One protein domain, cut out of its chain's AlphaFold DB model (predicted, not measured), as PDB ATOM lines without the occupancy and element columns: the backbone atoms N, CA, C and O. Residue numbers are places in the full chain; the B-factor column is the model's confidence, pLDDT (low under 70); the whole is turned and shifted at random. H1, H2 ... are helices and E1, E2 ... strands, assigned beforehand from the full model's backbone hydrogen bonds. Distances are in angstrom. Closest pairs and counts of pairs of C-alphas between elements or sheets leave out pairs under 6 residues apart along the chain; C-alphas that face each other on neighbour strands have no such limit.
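What this domain is: This is residues 32 to 170 of the 255 residues of the protein "Hypothetical protein" of Rhodosorus marinus (UniProt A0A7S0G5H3). One strongly twisted sheet of eight strands folds back on itself into two leaves, E4 E3 facing E1 E7 E6 E5 E8 with E2 as the hinge, and curls round helix H2. Short H3 packs on the outside of the fold at E2, E1 and E7, while H1 lies away from the sheet, its residues 32 to 37 sticking out. The 139 printed residues run H1 E1 E2 E3 E4 E5 E6 E7 H2 E8 H3; the sheet's order is E4 E3 E2 E1 E7 E6 E5 E8, mixed, and the class is mixed, helices and strands. The whole is compact, with a radius of gyration of the C-alphas of 14.7 A and spans of 43 by 33 by 26 A.

Where its parts are: Find C-alpha 32 at (241.539, 154.508, 192.232), where H1 begins; it runs to residue 41, 13.6 A. Go on to E1, residues 53 to 63, 28.0 A, which bends by 73 degrees at residue 56, and E2, residues 68 to 79, 25.3 A, which bends by 90 degrees at residue 76. Then come E3, residues 92 to 97, E4, 100 to 104, E5, 109 to 114, E6, 117 to 121, and E7, 126 to 132, 19.1 A. H2, residues 136 to 149, 20.1 A, starts at C-alpha (220.850, 131.295, 167.887). E8 is residues 151 to 154, and H3, residues 164 to 169, ends at C-alpha (234.920, 152.901, 160.302).

How they stand to each other: Look first at the meander E1 E2 E3 E4, each strand the antiparallel neighbour of the one before: N 59 and O 73 are 2.8 A apart, N 78 and O 96 2.9 A, N 92 and O 104 2.8 A, within hydrogen-bond range. A second meander is E5 E6 E7, with N 119 and O 111 at 2.8 A and N 118 and O 129 at 2.8 A. E1 and E7 are antiparallel neighbours, N 60 to O 128 2.9 A; E5 and edge strand E8 are parallel, N 153 to O 110 2.8 A. E7, H2, E8 form a split strand-helix-strand unit, with E6 and E5 between its strands and a right-handed crossover. H2 is on the sheet; the closest C-alphas of H2 and E8 are Leu 146 and Phe 152, 5.9 A. H3 is on the sheet at a height of 7.5 A; its closest C-alpha pair with E2 is Phe 167 and Gly 69, 4.5 A. H1 is not on the sheet. In H1, H2 and H3 every O i to N i+4 pair is within hydrogen-bond range.

The domain as a whole: The C-alphas of Arg 40 and Asn 159, the two farthest apart, are 44.9 A from each other. The printed part has no cut; the links H1 to E1 and E2 to E3 are long. The mean pLDDT of the printed part is 71.1, and 50 residues are under 70, among them 32 to 50 and 81 to 95.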
ATOM      1  N   THR A  32     240.505 155.300 191.548       32.62
ATOM      2  CA  THR A  32     241.539 154.508 192.232       32.62
ATOM      3  C   THR A  32     240.913 153.673 193.349       32.62
ATOM      4  O   THR A  32     241.234 152.498 193.490       32.62
ATOM      5  N   THR A  33     239.914 154.217 194.058       37.22
ATOM      6  CA  THR A  33     239.170 153.460 195.069       37.22
ATOM      7  C   THR A  33     238.182 152.471 194.479       37.22
ATOM      8  O   THR A  33     238.059 151.401 195.051       37.22
ATOM      9  N   VAL A  34     237.501 152.741 193.358       37.25
ATOM     10  CA  VAL A  34     236.560 151.762 192.779       37.25
ATOM     11  C   VAL A  34     237.306 150.593 192.155       37.25
ATOM     12  O   VAL A  34     236.925 149.466 192.411       37.25
ATOM     13  N   ARG A  35     238.407 150.804 191.424       38.53
ATOM     14  CA  ARG A  35     239.196 149.691 190.877       38.53
ATOM     15  C   ARG A  35     239.872 148.872 191.972       38.53
ATOM     16  O   ARG A  35     239.761 147.656 191.949       38.53
ATOM     17  N   GLU A  36     240.519 149.508 192.950       39.19
ATOM     18  CA  GLU A  36     241.126 148.777 194.071       39.19
ATOM     19  C   GLU A  36     240.074 148.149 194.989       39.19
ATOM     20  O   GLU A  36     240.327 147.090 195.551       39.19
ATOM     21  N   SER A  37     238.890 148.757 195.139       41.31
ATOM     22  CA  SER A  37     237.773 148.140 195.864       41.31
ATOM     23  C   SER A  37     237.165 147.010 195.055       41.31
ATOM     24  O   SER A  37     236.890 145.981 195.633       41.31
ATOM     25  N   ILE A  38     237.024 147.123 193.736       42.25
ATOM     26  CA  ILE A  38     236.564 146.029 192.881       42.25
ATOM     27  C   ILE A  38     237.598 144.898 192.926       42.25
ATOM     28  O   ILE A  38     237.252 143.777 193.235       42.25
ATOM     29  N   GLU A  39     238.889 145.147 192.747       47.62
ATOM     30  CA  GLU A  39     239.910 144.088 192.803       47.62
ATOM     31  C   GLU A  39     240.122 143.516 194.229       47.62
ATOM     32  O   GLU A  39     240.565 142.374 194.365       47.62
ATOM     33  N   ARG A  40     239.787 144.261 195.300       45.38
ATOM     34  CA  ARG A  40     239.777 143.761 196.697       45.38
ATOM     35  C   ARG A  40     238.488 143.038 197.091       45.38
ATOM     36  O   ARG A  40     238.551 142.136 197.921       45.38
ATOM     37  N   VAL A  41     237.339 143.465 196.572       40.47
ATOM     38  CA  VAL A  41     235.995 142.974 196.926       40.47
ATOM     39  C   VAL A  41     235.533 141.875 195.971       40.47
ATOM     40  O   VAL A  41     234.794 140.983 196.373       40.47
ATOM     41  N   PHE A  42     236.014 141.894 194.732       45.16
ATOM     42  CA  PHE A  42     235.947 140.797 193.782       45.16
ATOM     43  C   PHE A  42     237.279 140.053 193.895       45.16
ATOM     44  O   PHE A  42     238.203 140.334 193.120       45.16
ATOM     45  N   PRO A  43     237.432 139.107 194.851       44.16
ATOM     46  CA  PRO A  43     238.507 138.130 194.728       44.16
ATOM     47  C   PRO A  43     238.397 137.581 193.315       44.16
ATOM     48  O   PRO A  43     237.267 137.313 192.906       44.16
ATOM     49  N   ARG A  44     239.523 137.531 192.577       50.88
ATOM     50  CA  ARG A  44     239.628 137.017 191.197       50.88
ATOM     51  C   ARG A  44     238.448 136.098 190.935       50.88
ATOM     52  O   ARG A  44     238.462 135.008 191.507       50.88
ATOM     53  N   ALA A  45     237.413 136.640 190.270       48.66
ATOM     54  CA  ALA A  45     236.086 136.029 190.227       48.66
ATOM     55  C   ALA A  45     236.301 134.541 190.032       48.66
ATOM     56  O   ALA A  45     237.004 134.207 189.080       48.66
ATOM     57  N   ASP A  46     235.876 133.759 191.031       49.41
ATOM     58  CA  ASP A  46     236.333 132.394 191.294       49.41
ATOM     59  C   ASP A  46     236.780 131.732 189.989       49.41
ATOM     60  O   ASP A  46     235.945 131.488 189.122       49.41
ATOM     61  N   GLU A  47     238.090 131.532 189.791       54.19
ATOM     62  CA  GLU A  47     238.622 130.969 188.536       54.19
ATOM     63  C   GLU A  47     238.023 129.566 188.256       54.19
ATOM     64  O   GLU A  47     238.217 129.011 187.176       54.19
ATOM     65  N   SER A  48     237.282 128.992 189.219       51.66
ATOM     66  CA  SER A  48     236.498 127.764 189.078       51.66
ATOM     67  C   SER A  48     235.048 127.950 188.604       51.66
ATOM     68  O   SER A  48     234.402 126.960 188.247       51.66
ATOM     69  N   ALA A  49     234.519 129.176 188.576       59.16
ATOM     70  CA  ALA A  49     233.197 129.450 188.038       59.16
ATOM     71  C   ALA A  49     233.205 129.135 186.540       59.16
ATOM     72  O   ALA A  49     233.972 129.699 185.763       59.16
ATOM     73  N   GLN A  50     232.368 128.182 186.137       65.25
ATOM     74  CA  GLN A  50     232.275 127.821 184.732       65.25
ATOM     75  C   GLN A  50     231.652 128.982 183.951       65.25
ATOM     76  O   GLN A  50     230.652 129.546 184.413       65.25
ATOM     77  N   PRO A  51     232.217 129.341 182.786       71.81
ATOM     78  CA  PRO A  51     231.598 130.328 181.922       71.81
ATOM     79  C   PRO A  51     230.197 129.842 181.544       71.81
ATOM     80  O   PRO A  51     230.003 128.678 181.194       71.81
ATOM     81  N   LEU A  52     229.218 130.741 181.631       70.56
ATOM     82  CA  LEU A  52     227.846 130.478 181.202       70.56
ATOM     83  C   LEU A  52     227.805 130.190 179.700       70.56
ATOM     84  O   LEU A  52     227.048 129.332 179.257       70.56
ATOM     85  N   PHE A  53     228.649 130.882 178.934       74.81
ATOM     86  CA  PHE A  53     228.906 130.583 177.535       74.81
ATOM     87  C   PHE A  53     230.246 131.173 177.076       74.81
ATOM     88  O   PHE A  53     230.773 132.121 177.671       74.81
ATOM     89  N   GLU A  54     230.781 130.602 175.996       78.44
ATOM     90  CA  GLU A  54     232.016 131.030 175.338       78.44
ATOM     91  C   GLU A  54     231.738 131.355 173.867       78.44
ATOM     92  O   GLU A  54     231.010 130.635 173.180       78.44
ATOM     93  N   GLY A  55     232.337 132.430 173.364       82.12
ATOM     94  CA  GLY A  55     232.222 132.829 171.962       82.12
ATOM     95  C   GLY A  55     233.377 133.722 171.538       82.12
ATOM     96  O   GLY A  55     234.226 134.055 172.354       82.12
ATOM     97  N   ALA A  56     233.432 134.123 170.271       87.81
ATOM     98  CA  ALA A  56     234.297 135.225 169.858       87.81
ATOM     99  C   ALA A  56     233.495 136.528 169.919       87.81
ATOM    100  O   ALA A  56     232.324 136.541 169.544       87.81
ATOM    101  N   ALA A  57     234.102 137.620 170.375       90.06
ATOM    102  CA  ALA A  57     233.456 138.923 170.400       90.06
ATOM    103  C   ALA A  57     234.432 140.074 170.174       90.06
ATOM    104  O   ALA A  57     235.645 139.943 170.345       90.06
ATOM    105  N   MET A  58     233.859 141.219 169.816       89.06
ATOM    106  CA  MET A  58     234.524 142.514 169.806       89.06
ATOM    107  C   MET A  58     233.913 143.397 170.886       89.06
ATOM    108  O   MET A  58     232.694 143.539 170.963       89.06
ATOM    109  N   ILE A  59     234.773 144.011 171.691       87.06
ATOM    110  CA  ILE A  59     234.405 145.007 172.690       87.06
ATOM    111  C   ILE A  59     234.938 146.348 172.216       87.06
ATOM    112  O   ILE A  59     236.135 146.497 171.962       87.06
ATOM    113  N   PHE A  60     234.061 147.333 172.111       84.94
ATOM    114  CA  PHE A  60     234.402 148.658 171.619       84.94
ATOM    115  C   PHE A  60     233.762 149.736 172.488       84.94
ATOM    116  O   PHE A  60     232.694 149.546 173.043       84.94
ATOM    117  N   GLN A  61     234.411 150.882 172.630       85.25
ATOM    118  CA  GLN A  61     233.870 152.040 173.336       85.25
ATOM    119  C   GLN A  61     233.287 153.004 172.317       85.25
ATOM    120  O   GLN A  61     234.005 153.438 171.419       85.25
ATOM    121  N   VAL A  62     232.015 153.357 172.454       77.50
ATOM    122  CA  VAL A  62     231.350 154.350 171.613       77.50
ATOM    123  C   VAL A  62     231.116 155.606 172.422       77.50
ATOM    124  O   VAL A  62     230.417 155.581 173.430       77.50
ATOM    125  N   HIS A  63     231.634 156.733 171.947       77.50
ATOM    126  CA  HIS A  63     231.302 158.002 172.576       77.50
ATOM    127  C   HIS A  63     229.874 158.412 172.156       77.50
ATOM    128  O   HIS A  63     229.659 158.684 170.968       77.50
ATOM    129  N   PRO A  64     228.905 158.564 173.082       65.94
ATOM    130  CA  PRO A  64     227.481 158.757 172.764       65.94
ATOM    131  C   PRO A  64     227.233 160.007 171.921       65.94
ATOM    132  O   PRO A  64     226.348 160.067 171.079       65.94
ATOM    133  N   LYS A  65     228.066 161.024 172.131       63.97
ATOM    134  CA  LYS A  65     228.039 162.267 171.371       63.97
ATOM    135  C   LYS A  65     228.367 162.108 169.890       63.97
ATOM    136  O   LYS A  65     227.683 162.720 169.088       63.97
ATOM    137  N   TYR A  66     229.418 161.375 169.530       66.50
ATOM    138  CA  TYR A  66     229.924 161.353 168.151       66.50
ATOM    139  C   TYR A  66     229.609 160.042 167.426       66.50
ATOM    140  O   TYR A  66     229.891 159.940 166.239       66.50
ATOM    141  N   GLY A  67     229.072 159.036 168.131       65.06
ATOM    142  CA  GLY A  67     228.794 157.715 167.562       65.06
ATOM    143  C   GLY A  67     230.054 156.984 167.099       65.06
ATOM    144  O   GLY A  67     229.970 156.049 166.315       65.06
ATOM    145  N   LYS A  68     231.235 157.415 167.553       72.25
ATOM    146  CA  LYS A  68     232.511 156.852 167.121       72.25
ATOM    147  C   LYS A  68     232.970 155.770 168.086       72.25
ATOM    148  O   LYS A  68     233.064 156.028 169.287       72.25
ATOM    149  N   GLY A  69     233.309 154.611 167.528       76.00
ATOM    150  CA  GLY A  69     233.864 153.466 168.234       76.00
ATOM    151  C   GLY A  69     235.389 153.518 168.366       76.00
ATOM    152  O   GLY A  69     236.093 153.954 167.455       76.00
ATOM    153  N   THR A  70     235.913 153.012 169.477       83.25
ATOM    154  CA  THR A  70     237.313 152.601 169.640       83.25
ATOM    155  C   THR A  70     237.325 151.134 170.031       83.25
ATOM    156  O   THR A  70     236.679 150.766 171.007       83.25
ATOM    157  N   LEU A  71     238.039 150.292 169.285       85.19
ATOM    158  CA  LEU A  71     238.174 148.881 169.635       85.19
ATOM    159  C   LEU A  71     239.004 148.764 170.917       85.19
ATOM    160  O   LEU A  71     240.128 149.262 170.968       85.19
ATOM    161  N   LEU A  72     238.442 148.122 171.937       83.25
ATOM    162  CA  LEU A  72     239.115 147.879 173.210       83.25
ATOM    163  C   LEU A  72     239.718 146.478 173.260       83.25
ATOM    164  O   LEU A  72     240.850 146.310 173.702       83.25
ATOM    165  N   ALA A  73     238.957 145.478 172.813       84.88
ATOM    166  CA  ALA A  73     239.380 144.086 172.794       84.88
ATOM    167  C   ALA A  73     238.668 143.310 171.682       84.88
ATOM    168  O   ALA A  73     237.533 143.615 171.315       84.88
ATOM    169  N   GLU A  74     239.327 142.277 171.175       88.38
ATOM    170  CA  GLU A  74     238.763 141.317 170.234       88.38
ATOM    171  C   GLU A  74     239.327 139.936 170.555       88.38
ATOM    172  O   GLU A  74     240.527 139.789 170.798       88.38
ATOM    173  N   GLY A  75     238.467 138.923 170.553       87.00
ATOM    174  CA  GLY A  75     238.892 137.551 170.785       87.00
ATOM    175  C   GLY A  75     237.840 136.712 171.494       87.00
ATOM    176  O   GLY A  75     236.654 137.049 171.468       87.00
ATOM    177  N   PRO A  76     238.259 135.589 172.099       85.19
ATOM    178  CA  PRO A  76     237.386 134.767 172.915       85.19
ATOM    179  C   PRO A  76     236.844 135.570 174.094       85.19
ATOM    180  O   PRO A  76     237.601 136.206 174.826       85.19
ATOM    181  N   VAL A  77     235.533 135.509 174.268       83.44
ATOM    182  CA  VAL A  77     234.806 136.113 175.365       83.44
ATOM    183  C   VAL A  77     234.162 135.019 176.207       83.44
ATOM    184  O   VAL A  77     233.557 134.080 175.684       83.44
ATOM    185  N   GLN A  78     234.316 135.142 177.518       81.56
ATOM    186  CA  GLN A  78     233.702 134.263 178.503       81.56
ATOM    187  C   GLN A  78     232.737 135.070 179.344       81.56
ATOM    188  O   GLN A  78     233.150 136.052 179.968       81.56
ATOM    189  N   PHE A  79     231.477 134.647 179.373       76.38
ATOM    190  CA  PHE A  79     230.455 135.303 180.172       76.38
ATOM    191  C   PHE A  79     230.258 134.575 181.484       76.38
ATOM    192  O   PHE A  79     230.138 133.352 181.514       76.38
ATOM    193  N   MET A  80     230.242 135.329 182.574       74.56
ATOM    194  CA  MET A  80     230.273 134.770 183.919       74.56
ATOM    195  C   MET A  80     228.926 134.956 184.607       74.56
ATOM    196  O   MET A  80     228.152 135.855 184.286       74.56
ATOM    197  N   ALA A  81     228.636 134.090 185.576       69.75
ATOM    198  CA  ALA A  81     227.509 134.314 186.465       69.75
ATOM    199  C   ALA A  81     227.704 135.626 187.252       69.75
ATOM    200  O   ALA A  81     228.843 135.984 187.578       69.75
ATOM    201  N   PRO A  82     226.615 136.341 187.585       65.94
ATOM    202  CA  PRO A  82     226.703 137.536 188.410       65.94
ATOM    203  C   PRO A  82     227.337 137.201 189.759       65.94
ATOM    204  O   PRO A  82     227.061 136.155 190.353       65.94
ATOM    205  N   VAL A  83     228.163 138.113 190.262       63.12
ATOM    206  CA  VAL A  83     228.826 137.952 191.553       63.12
ATOM    207  C   VAL A  83     228.132 138.880 192.536       63.12
ATOM    208  O   VAL A  83     228.183 140.101 192.410       63.12
ATOM    209  N   VAL A  84     227.463 138.305 193.534       60.31
ATOM    210  CA  VAL A  84     226.883 139.112 194.608       60.31
ATOM    211  C   VAL A  84     228.025 139.664 195.448       60.31
ATOM    212  O   VAL A  84     228.753 138.913 196.094       60.31
ATOM    213  N   VAL A  85     228.172 140.982 195.428       56.56
ATOM    214  CA  VAL A  85     229.147 141.701 196.236       56.56
ATOM    215  C   VAL A  85     228.479 142.162 197.524       56.56
ATOM    216  O   VAL A  85     227.485 142.883 197.488       56.56
ATOM    217  N   GLU A  86     229.020 141.763 198.676       47.91
ATOM    218  CA  GLU A  86     228.543 142.269 199.964       47.91
ATOM    219  C   GLU A  86     228.694 143.802 200.024       47.91
ATOM    220  O   GLU A  86     229.786 144.336 199.835       47.91
ATOM    221  N   ASN A  87     227.603 144.510 200.347       50.66
ATOM    222  CA  ASN A  87     227.520 145.975 200.492       50.66
ATOM    223  C   ASN A  87     227.550 146.812 199.201       50.66
ATOM    224  O   ASN A  87     227.654 148.037 199.283       50.66
ATOM    225  N   MET A  88     227.399 146.194 198.032       52.28
ATOM    226  CA  MET A  88     226.974 146.898 196.821       52.28
ATOM    227  C   MET A  88     225.700 146.244 196.292       52.28
ATOM    228  O   MET A  88     225.474 145.051 196.510       52.28
ATOM    229  N   ASP A  89     224.853 147.017 195.614       52.94
ATOM    230  CA  ASP A  89     223.795 146.425 194.796       52.94
ATOM    231  C   ASP A  89     224.428 145.380 193.858       52.94
ATOM    232  O   ASP A  89     225.571 145.552 193.429       52.94
ATOM    233  N   GLN A  90     223.732 144.259 193.623       55.91
ATOM    234  CA  GLN A  90     224.265 143.085 192.911       55.91
ATOM    235  C   GLN A  90     225.078 143.502 191.681       55.91
ATOM    236  O   GLN A  90     224.517 144.157 190.824       55.91
ATOM    237  N   VAL A  91     226.351 143.120 191.548       59.16
ATOM    238  CA  VAL A  91     227.138 143.443 190.345       59.16
ATOM    239  C   VAL A  91     227.199 142.223 189.439       59.16
ATOM    240  O   VAL A  91     227.601 141.134 189.848       59.16
ATOM    241  N   SER A  92     226.828 142.390 188.178       61.34
ATOM    242  CA  SER A  92     226.915 141.315 187.198       61.34
ATOM    243  C   SER A  92     228.225 141.459 186.431       61.34
ATOM    244  O   SER A  92     228.370 142.356 185.604       61.34
ATOM    245  N   LEU A  93     229.214 140.597 186.704       62.12
ATOM    246  CA  LEU A  93     230.347 140.443 185.788       62.12
ATOM    247  C   LEU A  93     229.793 139.802 184.524       62.12
ATOM    248  O   LEU A  93     229.403 138.638 184.556       62.12
ATOM    249  N   ILE A  94     229.729 140.561 183.438       65.25
ATOM    250  CA  ILE A  94     229.063 140.068 182.241       65.25
ATOM    251  C   ILE A  94     230.053 139.310 181.385       65.25
ATOM    252  O   ILE A  94     229.743 138.178 181.044       65.25
ATOM    253  N   ALA A  95     231.247 139.842 181.100       68.00
ATOM    254  CA  ALA A  95     232.245 139.034 180.413       68.00
ATOM    255  C   ALA A  95     233.705 139.460 180.586       68.00
ATOM    256  O   ALA A  95     234.045 140.549 181.057       68.00
ATOM    257  N   SER A  96     234.573 138.541 180.174       75.12
ATOM    258  CA  SER A  96     236.011 138.734 180.040       75.12
ATOM    259  C   SER A  96     236.450 138.446 178.609       75.12
ATOM    260  O   SER A  96     236.034 137.446 178.033       75.12
ATOM    261  N   CYS A  97     237.256 139.332 178.026       75.75
ATOM    262  CA  CYS A  97     237.853 139.185 176.700       75.75
ATOM    263  C   CYS A  97     239.347 139.505 176.810       75.75
ATOM    264  O   CYS A  97     239.741 140.668 176.934       75.75
ATOM    265  N   GLY A  98     240.179 138.462 176.842       74.69
ATOM    266  CA  GLY A  98     241.593 138.592 177.201       74.69
ATOM    267  C   GLY A  98     241.764 139.176 178.609       74.69
ATOM    268  O   GLY A  98     241.183 138.675 179.570       74.69
ATOM    269  N   ASP A  99     242.533 140.261 178.720       71.81
ATOM    270  CA  ASP A  99     242.773 140.962 179.991       71.81
ATOM    271  C   ASP A  99     241.648 141.946 180.365       71.81
ATOM    272  O   ASP A  99     241.640 142.499 181.468       71.81
ATOM    273  N   LEU A 100     240.690 142.184 179.461       74.94
ATOM    274  CA  LEU A 100     239.581 143.096 179.701       74.94
ATOM    275  C   LEU A 100     238.449 142.355 180.409       74.94
ATOM    276  O   LEU A 100     237.930 141.361 179.908       74.94
ATOM    277  N   ARG A 101     238.030 142.877 181.561       73.62
ATOM    278  CA  ARG A 101     236.824 142.444 182.277       73.62
ATOM    279  C   ARG A 101     235.837 143.591 182.309       73.62
ATOM    280  O   ARG A 101     236.236 144.720 182.593       73.62
ATOM    281  N   PHE A 102     234.569 143.302 182.048       73.19
ATOM    282  CA  PHE A 102     233.521 144.308 182.117       73.19
ATOM    283  C   PHE A 102     232.394 143.878 183.051       73.19
ATOM    284  O   PHE A 102     231.884 142.758 183.000       73.19
ATOM    285  N   TYR A 103     232.030 144.809 183.921       75.56
ATOM    286  CA  TYR A 103     231.054 144.639 184.986       75.56
ATOM    287  C   TYR A 103     229.895 145.582 184.707       75.56
ATOM    288  O   TYR A 103     230.146 146.747 184.405       75.56
ATOM    289  N   LEU A 104     228.665 145.089 184.823       71.50
ATOM    290  CA  LEU A 104     227.467 145.917 184.761       71.50
ATOM    291  C   LEU A 104     226.700 145.871 186.072       71.50
ATOM    292  O   LEU A 104     226.641 144.853 186.769       71.50
ATOM    293  N   MET A 105     226.073 146.994 186.363       72.75
ATOM    294  CA  MET A 105     225.126 147.159 187.446       72.75
ATOM    295  C   MET A 105     223.701 146.849 186.945       72.75
ATOM    296  O   MET A 105     223.388 147.092 185.782       72.75
ATOM    297  N   PRO A 106     222.784 146.397 187.816       71.88
ATOM    298  CA  PRO A 106     221.374 146.192 187.492       71.88
ATOM    299  C   PRO A 106     220.666 147.459 187.023       71.88
ATOM    300  O   PRO A 106     219.693 147.391 186.279       71.88
ATOM    301  N   SER A 107     221.164 148.622 187.449       69.12
ATOM    302  CA  SER A 107     220.709 149.931 186.990       69.12
ATOM    303  C   SER A 107     221.160 150.276 185.573       69.12
ATOM    304  O   SER A 107     220.595 151.195 184.981       69.12
ATOM    305  N   ASP A 108     222.168 149.589 185.032       72.44
ATOM    306  CA  ASP A 108     222.700 149.907 183.714       72.44
ATOM    307  C   ASP A 108     221.697 149.509 182.634       72.44
ATOM    308  O   ASP A 108     221.011 148.483 182.707       72.44
ATOM    309  N   HIS A 109     221.610 150.354 181.611       78.38
ATOM    310  CA  HIS A 109     220.757 150.107 180.461       78.38
ATOM    311  C   HIS A 109     221.552 149.393 179.378       78.38
ATOM    312  O   HIS A 109     222.631 149.841 178.987       78.38
ATOM    313  N   CYS A 110     220.990 148.303 178.868       83.25
ATOM    314  CA  CYS A 110     221.529 147.579 177.730       83.25
ATOM    315  C   CYS A 110     220.536 147.660 176.577       83.25
ATOM    316  O   CYS A 110     219.357 147.385 176.766       83.25
ATOM    317  N   VAL A 111     221.006 147.992 175.379       80.69
ATOM    318  CA  VAL A 111     220.178 148.067 174.174       80.69
ATOM    319  C   VAL A 111     220.728 147.111 173.130       80.69
ATOM    320  O   VAL A 111     221.921 147.138 172.829       80.69
ATOM    321  N   ARG A 112     219.867 146.270 172.556       82.69
ATOM    322  CA  ARG A 112     220.208 145.514 171.348       82.69
ATOM    323  C   ARG A 112     220.003 146.401 170.126       82.69
ATOM    324  O   ARG A 112     218.875 146.804 169.869       82.69
ATOM    325  N   ILE A 113     221.077 146.655 169.380       77.50
ATOM    326  CA  ILE A 113     221.060 147.500 168.170       77.50
ATOM    327  C   ILE A 113     221.167 146.696 166.871       77.50
ATOM    328  O   ILE A 113     220.898 147.207 165.792       77.50
ATOM    329  N   SER A 114     221.578 145.433 166.954       81.19
ATOM    330  CA  SER A 114     221.502 144.468 165.857       81.19
ATOM    331  C   SER A 114     221.485 143.046 166.430       81.19
ATOM    332  O   SER A 114     221.713 142.886 167.632       81.19
ATOM    333  N   PRO A 115     221.214 141.995 165.630       86.06
ATOM    334  CA  PRO A 115     221.011 140.639 166.151       86.06
ATOM    335  C   PRO A 115     222.150 140.102 167.026       86.06
ATOM    336  O   PRO A 115     221.929 139.228 167.855       86.06
ATOM    337  N   ASN A 116     223.367 140.607 166.835       89.06
ATOM    338  CA  ASN A 116     224.553 140.201 167.574       89.06
ATOM    339  C   ASN A 116     225.297 141.372 168.235       89.06
ATOM    340  O   ASN A 116     226.387 141.144 168.760       89.06
ATOM    341  N   THR A 117     224.759 142.598 168.195       86.75
ATOM    342  CA  THR A 117     225.427 143.790 168.740       86.75
ATOM    343  C   THR A 117     224.582 144.470 169.806       86.75
ATOM    344  O   THR A 117     223.410 144.798 169.605       86.75
ATOM    345  N   TYR A 118     225.230 144.737 170.933       87.31
ATOM    346  CA  TYR A 118     224.639 145.279 172.145       87.31
ATOM    347  C   TYR A 118     225.407 146.527 172.574       87.31
ATOM    348  O   TYR A 118     226.635 146.556 172.492       87.31
ATOM    349  N   LEU A 119     224.691 147.551 173.035       85.00
ATOM    350  CA  LEU A 119     225.254 148.762 173.624       85.00
ATOM    351  C   LEU A 119     224.857 148.860 175.094       85.00
ATOM    352  O   LEU A 119     223.678 148.908 175.434       85.00
ATOM    353  N   PHE A 120     225.855 148.961 175.957       83.62
ATOM    354  CA  PHE A 120     225.705 149.245 177.374       83.62
ATOM    355  C   PHE A 120     225.895 150.738 177.601       83.62
ATOM    356  O   PHE A 120     226.956 151.297 177.317       83.62
ATOM    357  N   MET A 121     224.850 151.390 178.086       79.38
ATOM    358  CA  MET A 121     224.820 152.829 178.306       79.38
ATOM    359  C   MET A 121     225.461 153.136 179.658       79.38
ATOM    360  O   MET A 121     224.870 152.846 180.697       79.38
ATOM    361  N   MET A 122     226.650 153.740 179.652       70.88
ATOM    362  CA  MET A 122     227.301 154.234 180.867       70.88
ATOM    363  C   MET A 122     227.182 155.763 180.937       70.88
ATOM    364  O   MET A 122     226.741 156.429 179.999       70.88
ATOM    365  N   ALA A 123     227.554 156.343 182.079       61.16
ATOM    366  CA  ALA A 123     227.338 157.765 182.352       61.16
ATOM    367  C   ALA A 123     228.068 158.722 181.388       61.16
ATOM    368  O   ALA A 123     227.605 159.852 181.207       61.16
ATOM    369  N   GLU A 124     229.198 158.294 180.816       66.06
ATOM    370  CA  GLU A 124     230.068 159.118 179.960       66.06
ATOM    371  C   GLU A 124     230.233 158.534 178.553       66.06
ATOM    372  O   GLU A 124     230.187 159.282 177.577       66.06
ATOM    373  N   ASP A 125     230.335 157.208 178.451       70.31
ATOM    374  CA  ASP A 125     230.485 156.479 177.195       70.31
ATOM    375  C   ASP A 125     229.518 155.299 177.103       70.31
ATOM    376  O   ASP A 125     228.970 154.839 178.102       70.31
ATOM    377  N   CYS A 126     229.331 154.773 175.898       81.81
ATOM    378  CA  CYS A 126     228.675 153.492 175.695       81.81
ATOM    379  C   CYS A 126     229.737 152.408 175.494       81.81
ATOM    380  O   CYS A 126     230.735 152.623 174.805       81.81
ATOM    381  N   LEU A 127     229.521 151.228 176.062       84.62
ATOM    382  CA  LEU A 127     230.324 150.050 175.763       84.62
ATOM    383  C   LEU A 127     229.552 149.186 174.772       84.62
ATOM    384  O   LEU A 127     228.448 148.745 175.054       84.62
ATOM    385  N   GLY A 128     230.122 148.960 173.603       87.06
ATOM    386  CA  GLY A 128     229.604 148.054 172.601       87.06
ATOM    387  C   GLY A 128     230.196 146.660 172.726       87.06
ATOM    388  O   GLY A 128     231.394 146.493 172.971       87.06
ATOM    389  N   LEU A 129     229.345 145.664 172.521       88.75
ATOM    390  CA  LEU A 129     229.691 144.255 172.449       88.75
ATOM    391  C   LEU A 129     229.073 143.671 171.182       88.75
ATOM    392  O   LEU A 129     227.853 143.643 171.050       88.75
ATOM    393  N   GLU A 130     229.907 143.172 170.278       90.69
ATOM    394  CA  GLU A 130     229.465 142.400 169.118       90.69
ATOM    395  C   GLU A 130     229.896 140.941 169.276       90.69
ATOM    396  O   GLU A 130     231.092 140.644 169.308       90.69
ATOM    397  N   LEU A 131     228.934 140.021 169.321       90.31
ATOM    398  CA  LEU A 131     229.185 138.583 169.275       90.31
ATOM    399  C   LEU A 131     229.472 138.156 167.828       90.31
ATOM    400  O   LEU A 131     228.683 138.408 166.916       90.31
ATOM    401  N   LYS A 132     230.592 137.477 167.589       89.88
ATOM    402  CA  LYS A 132     230.983 136.993 166.259       89.88
ATOM    403  C   LYS A 132     230.436 135.596 166.015       89.88
ATOM    404  O   LYS A 132     230.794 134.652 166.713       89.88
ATOM    405  N   ASN A 133     229.615 135.469 164.971       87.62
ATOM    406  CA  ASN A 133     228.978 134.216 164.556       87.62
ATOM    407  C   ASN A 133     228.305 133.447 165.718       87.62
ATOM    408  O   ASN A 133     228.551 132.244 165.864       87.62
ATOM    409  N   PRO A 134     227.500 134.108 166.574       87.81
ATOM    410  CA  PRO A 134     226.837 133.418 167.670       87.81
ATOM    411  C   PRO A 134     225.836 132.399 167.118       87.81
ATOM    412  O   PRO A 134     225.197 132.620 166.087       87.81
ATOM    413  N   LYS A 135     225.687 131.271 167.816       87.12
ATOM    414  CA  LYS A 135     224.555 130.369 167.575       87.12
ATOM    415  C   LYS A 135     223.282 131.040 168.087       87.12
ATOM    416  O   LYS A 135     223.346 131.813 169.037       87.12
ATOM    417  N   GLU A 136     222.140 130.714 167.495       86.44
ATOM    418  CA  GLU A 136     220.850 131.295 167.887       86.44
ATOM    419  C   GLU A 136     220.542 131.071 169.375       86.44
ATOM    420  O   GLU A 136     220.235 132.026 170.083       86.44
ATOM    421  N   ASP A 137     220.760 129.852 169.874       86.56
ATOM    422  CA  ASP A 137     220.608 129.530 171.299       86.56
ATOM    423  C   ASP A 137     221.508 130.412 172.185       86.56
ATOM    424  O   ASP A 137     221.083 130.891 173.229       86.56
ATOM    425  N   THR A 138     222.732 130.718 171.735       83.38
ATOM    426  CA  THR A 138     223.665 131.593 172.466       83.38
ATOM    427  C   THR A 138     223.161 133.032 172.550       83.38
ATOM    428  O   THR A 138     223.343 133.677 173.578       83.38
ATOM    429  N   ILE A 139     222.525 133.540 171.490       86.12
ATOM    430  CA  ILE A 139     221.891 134.866 171.506       86.12
ATOM    431  C   ILE A 139     220.756 134.871 172.533       86.12
ATOM    432  O   ILE A 139     220.705 135.758 173.380       86.12
ATOM    433  N   GLN A 140     219.878 133.865 172.497       87.31
ATOM    434  CA  GLN A 140     218.727 133.775 173.402       87.31
ATOM    435  C   GLN A 140     219.146 133.638 174.870       87.31
ATOM    436  O   GLN A 140     218.580 134.305 175.739       87.31
ATOM    437  N   ASP A 141     220.158 132.815 175.149       85.12
ATOM    438  CA  ASP A 141     220.719 132.648 176.489       85.12
ATOM    439  C   ASP A 141     221.340 133.957 176.990       85.12
ATOM    440  O   ASP A 141     221.118 134.361 178.136       85.12
ATOM    441  N   PHE A 142     222.071 134.666 176.123       84.62
ATOM    442  CA  PHE A 142     222.677 135.944 176.473       84.62
ATOM    443  C   PHE A 142     221.636 137.038 176.723       84.62
ATOM    444  O   PHE A 142     221.713 137.754 177.719       84.62
ATOM    445  N   GLU A 143     220.620 137.150 175.874       87.06
ATOM    446  CA  GLU A 143     219.531 138.113 176.059       87.06
ATOM    447  C   GLU A 143     218.719 137.813 177.319       87.06
ATOM    448  O   GLU A 143     218.370 138.727 178.065       87.06
ATOM    449  N   SER A 144     218.483 136.533 177.615       86.00
ATOM    450  CA  SER A 144     217.839 136.104 178.861       86.00
ATOM    451  C   SER A 144     218.666 136.495 180.086       86.00
ATOM    452  O   SER A 144     218.112 136.939 181.096       86.00
ATOM    453  N   PHE A 145     219.991 136.371 179.995       83.75
ATOM    454  CA  PHE A 145     220.912 136.840 181.023       83.75
ATOM    455  C   PHE A 145     220.827 138.363 181.195       83.75
ATOM    456  O   PHE A 145     220.609 138.836 182.311       83.75
ATOM    457  N   LEU A 146     220.924 139.131 180.107       84.06
ATOM    458  CA  LEU A 146     220.826 140.592 180.144       84.06
ATOM    459  C   LEU A 146     219.492 141.057 180.734       84.06
ATOM    460  O   LEU A 146     219.483 141.919 181.608       84.06
ATOM    461  N   ASN A 147     218.382 140.442 180.332       83.88
ATOM    462  CA  ASN A 147     217.046 140.768 180.825       83.88
ATOM    463  C   ASN A 147     216.875 140.500 182.328       83.88
ATOM    464  O   ASN A 147     216.120 141.182 183.014       83.88
ATOM    465  N   LYS A 148     217.582 139.501 182.865       81.06
ATOM    466  CA  LYS A 148     217.545 139.176 184.295       81.06
ATOM    467  C   LYS A 148     218.416 140.110 185.140       81.06
ATOM    468  O   LYS A 148     218.170 140.246 186.338       81.06
ATOM    469  N   HIS A 149     219.450 140.695 184.541       74.81
ATOM    470  CA  HIS A 149     220.549 141.333 185.266       74.81
ATOM    471  C   HIS A 149     220.752 142.814 184.958       74.81
ATOM    472  O   HIS A 149     221.572 143.441 185.619       74.81
ATOM    473  N   THR A 150     220.028 143.369 183.987       73.62
ATOM    474  CA  THR A 150     220.137 144.764 183.537       73.62
ATOM    475  C   THR A 150     218.769 145.290 183.105       73.62
ATOM    476  O   THR A 150     217.821 144.519 182.943       73.62
ATOM    477  N   ASN A 151     218.674 146.592 182.833       75.62
ATOM    478  CA  ASN A 151     217.526 147.171 182.136       75.62
ATOM    479  C   ASN A 151     217.676 146.954 180.620       75.62
ATOM    480  O   ASN A 151     218.042 147.878 179.885       75.62
ATOM    481  N   PHE A 152     217.456 145.716 180.168       78.44
ATOM    482  CA  PHE A 152     217.612 145.317 178.769       78.44
ATOM    483  C   PHE A 152     216.427 145.767 177.905       78.44
ATOM    484  O   PHE A 152     215.270 145.500 178.222       78.44
ATOM    485  N   LEU A 153     216.731 146.435 176.795       72.38
ATOM    486  CA  LEU A 153     215.779 146.932 175.811       72.38
ATOM    487  C   LEU A 153     216.117 146.364 174.433       72.38
ATOM    488  O   LEU A 153     217.277 146.334 174.012       72.38
ATOM    489  N   VAL A 154     215.082 145.947 173.713       71.12
ATOM    490  CA  VAL A 154     215.194 145.464 172.339       71.12
ATOM    491  C   VAL A 154     214.692 146.560 171.411       71.12
ATOM    492  O   VAL A 154     213.511 146.895 171.445       71.12
ATOM    493  N   GLU A 155     215.580 147.125 170.594       62.50
ATOM    494  CA  GLU A 155     215.186 148.047 169.530       62.50
ATOM    495  C   GLU A 155     214.842 147.229 168.275       62.50
ATOM    496  O   GLU A 155     215.664 146.469 167.759       62.50
ATOM    497  N   GLU A 156     213.588 147.318 167.826       51.19
ATOM    498  CA  GLU A 156     213.052 146.569 166.683       51.19
ATOM    499  C   GLU A 156     213.051 147.415 165.400       51.19
ATOM    500  O   GLU A 156     212.033 147.481 164.716       51.19
ATOM    501  N   ASP A 157     214.155 148.084 165.046       53.62
ATOM    502  CA  ASP A 157     214.275 148.630 163.686       53.62
ATOM    503  C   ASP A 157     214.865 147.559 162.750       53.62
ATOM    504  O   ASP A 157     216.082 147.345 162.739       53.62
ATOM    505  N   PRO A 158     214.043 146.869 161.933       46.66
ATOM    506  CA  PRO A 158     214.519 145.818 161.038       46.66
ATOM    507  C   PRO A 158     215.442 146.338 159.927       46.66
ATOM    508  O   PRO A 158     216.058 145.531 159.230       46.66
ATOM    509  N   ASN A 159     215.535 147.657 159.728       47.22
ATOM    510  CA  ASN A 159     216.338 148.261 158.667       47.22
ATOM    511  C   ASN A 159     217.693 148.793 159.157       47.22
ATOM    512  O   ASN A 159     218.572 149.048 158.331       47.22
ATOM    513  N   ALA A 160     217.887 148.944 160.469       54.06
ATOM    514  CA  ALA A 160     219.107 149.487 161.056       54.06
ATOM    515  C   ALA A 160     220.003 148.365 161.606       54.06
ATOM    516  O   ALA A 160     220.130 148.173 162.809       54.06
ATOM    517  N   VAL A 161     220.659 147.605 160.723       59.75
ATOM    518  CA  VAL A 161     221.694 146.649 161.154       59.75
ATOM    519  C   VAL A 161     223.001 147.410 161.372       59.75
ATOM    520  O   VAL A 161     223.790 147.565 160.444       59.75
ATOM    521  N   LEU A 162     223.216 147.904 162.592       65.31
ATOM    522  CA  LEU A 162     224.486 148.512 162.994       65.31
ATOM    523  C   LEU A 162     225.442 147.444 163.548       65.31
ATOM    524  O   LEU A 162     225.098 146.678 164.451       65.31
ATOM    525  N   THR A 163     226.656 147.399 163.008       74.38
ATOM    526  CA  THR A 163     227.737 146.475 163.388       74.38
ATOM    527  C   THR A 163     228.866 147.222 164.096       74.38
ATOM    528  O   THR A 163     228.989 148.440 163.943       74.38
ATOM    529  N   ALA A 164     229.757 146.529 164.826       73.00
ATOM    530  CA  ALA A 164     230.921 147.201 165.424       73.00
ATOM    531  C   ALA A 164     231.766 147.915 164.362       73.00
ATOM    532  O   ALA A 164     232.308 148.993 164.608       73.00
ATOM    533  N   GLN A 165     231.845 147.339 163.161       76.75
ATOM    534  CA  GLN A 165     232.616 147.905 162.067       76.75
ATOM    535  C   GLN A 165     232.088 149.280 161.634       76.75
ATOM    536  O   GLN A 165     232.896 150.131 161.270       76.75
ATOM    537  N   ASP A 166     230.781 149.536 161.730       74.19
ATOM    538  CA  ASP A 166     230.191 150.841 161.406       74.19
ATOM    539  C   ASP A 166     230.664 151.924 162.386       74.19
ATOM    540  O   ASP A 166     231.075 153.014 161.978       74.19
ATOM    541  N   PHE A 167     230.735 151.593 163.679       73.25
ATOM    542  CA  PHE A 167     231.286 152.486 164.702       73.25
ATOM    543  C   PHE A 167     232.793 152.713 164.527       73.25
ATOM    544  O   PHE A 167     233.279 153.825 164.742       73.25
ATOM    545  N   LEU A 168     233.540 151.674 164.139       72.25
ATOM    546  CA  LEU A 168     234.999 151.728 163.978       72.25
ATOM    547  C   LEU A 168     235.440 152.412 162.674       72.25
ATOM    548  O   LEU A 168     236.490 153.053 162.647       72.25
ATOM    549  N   ASN A 169     234.646 152.297 161.608       72.31
ATOM    550  CA  ASN A 169     234.920 152.901 160.302       72.31
ATOM    551  C   ASN A 169     234.410 154.332 160.172       72.31
ATOM    552  O   ASN A 169     234.732 154.989 159.181       72.31
ATOM    553  N   THR A 170     233.630 154.825 161.135       59.78
ATOM    554  CA  THR A 170     233.186 156.220 161.135       59.78
ATOM    555  C   THR A 170     234.428 157.122 161.216       59.78
ATOM    556  O   THR A 170     235.135 157.097 162.234       59.78
TER     557      THR A 170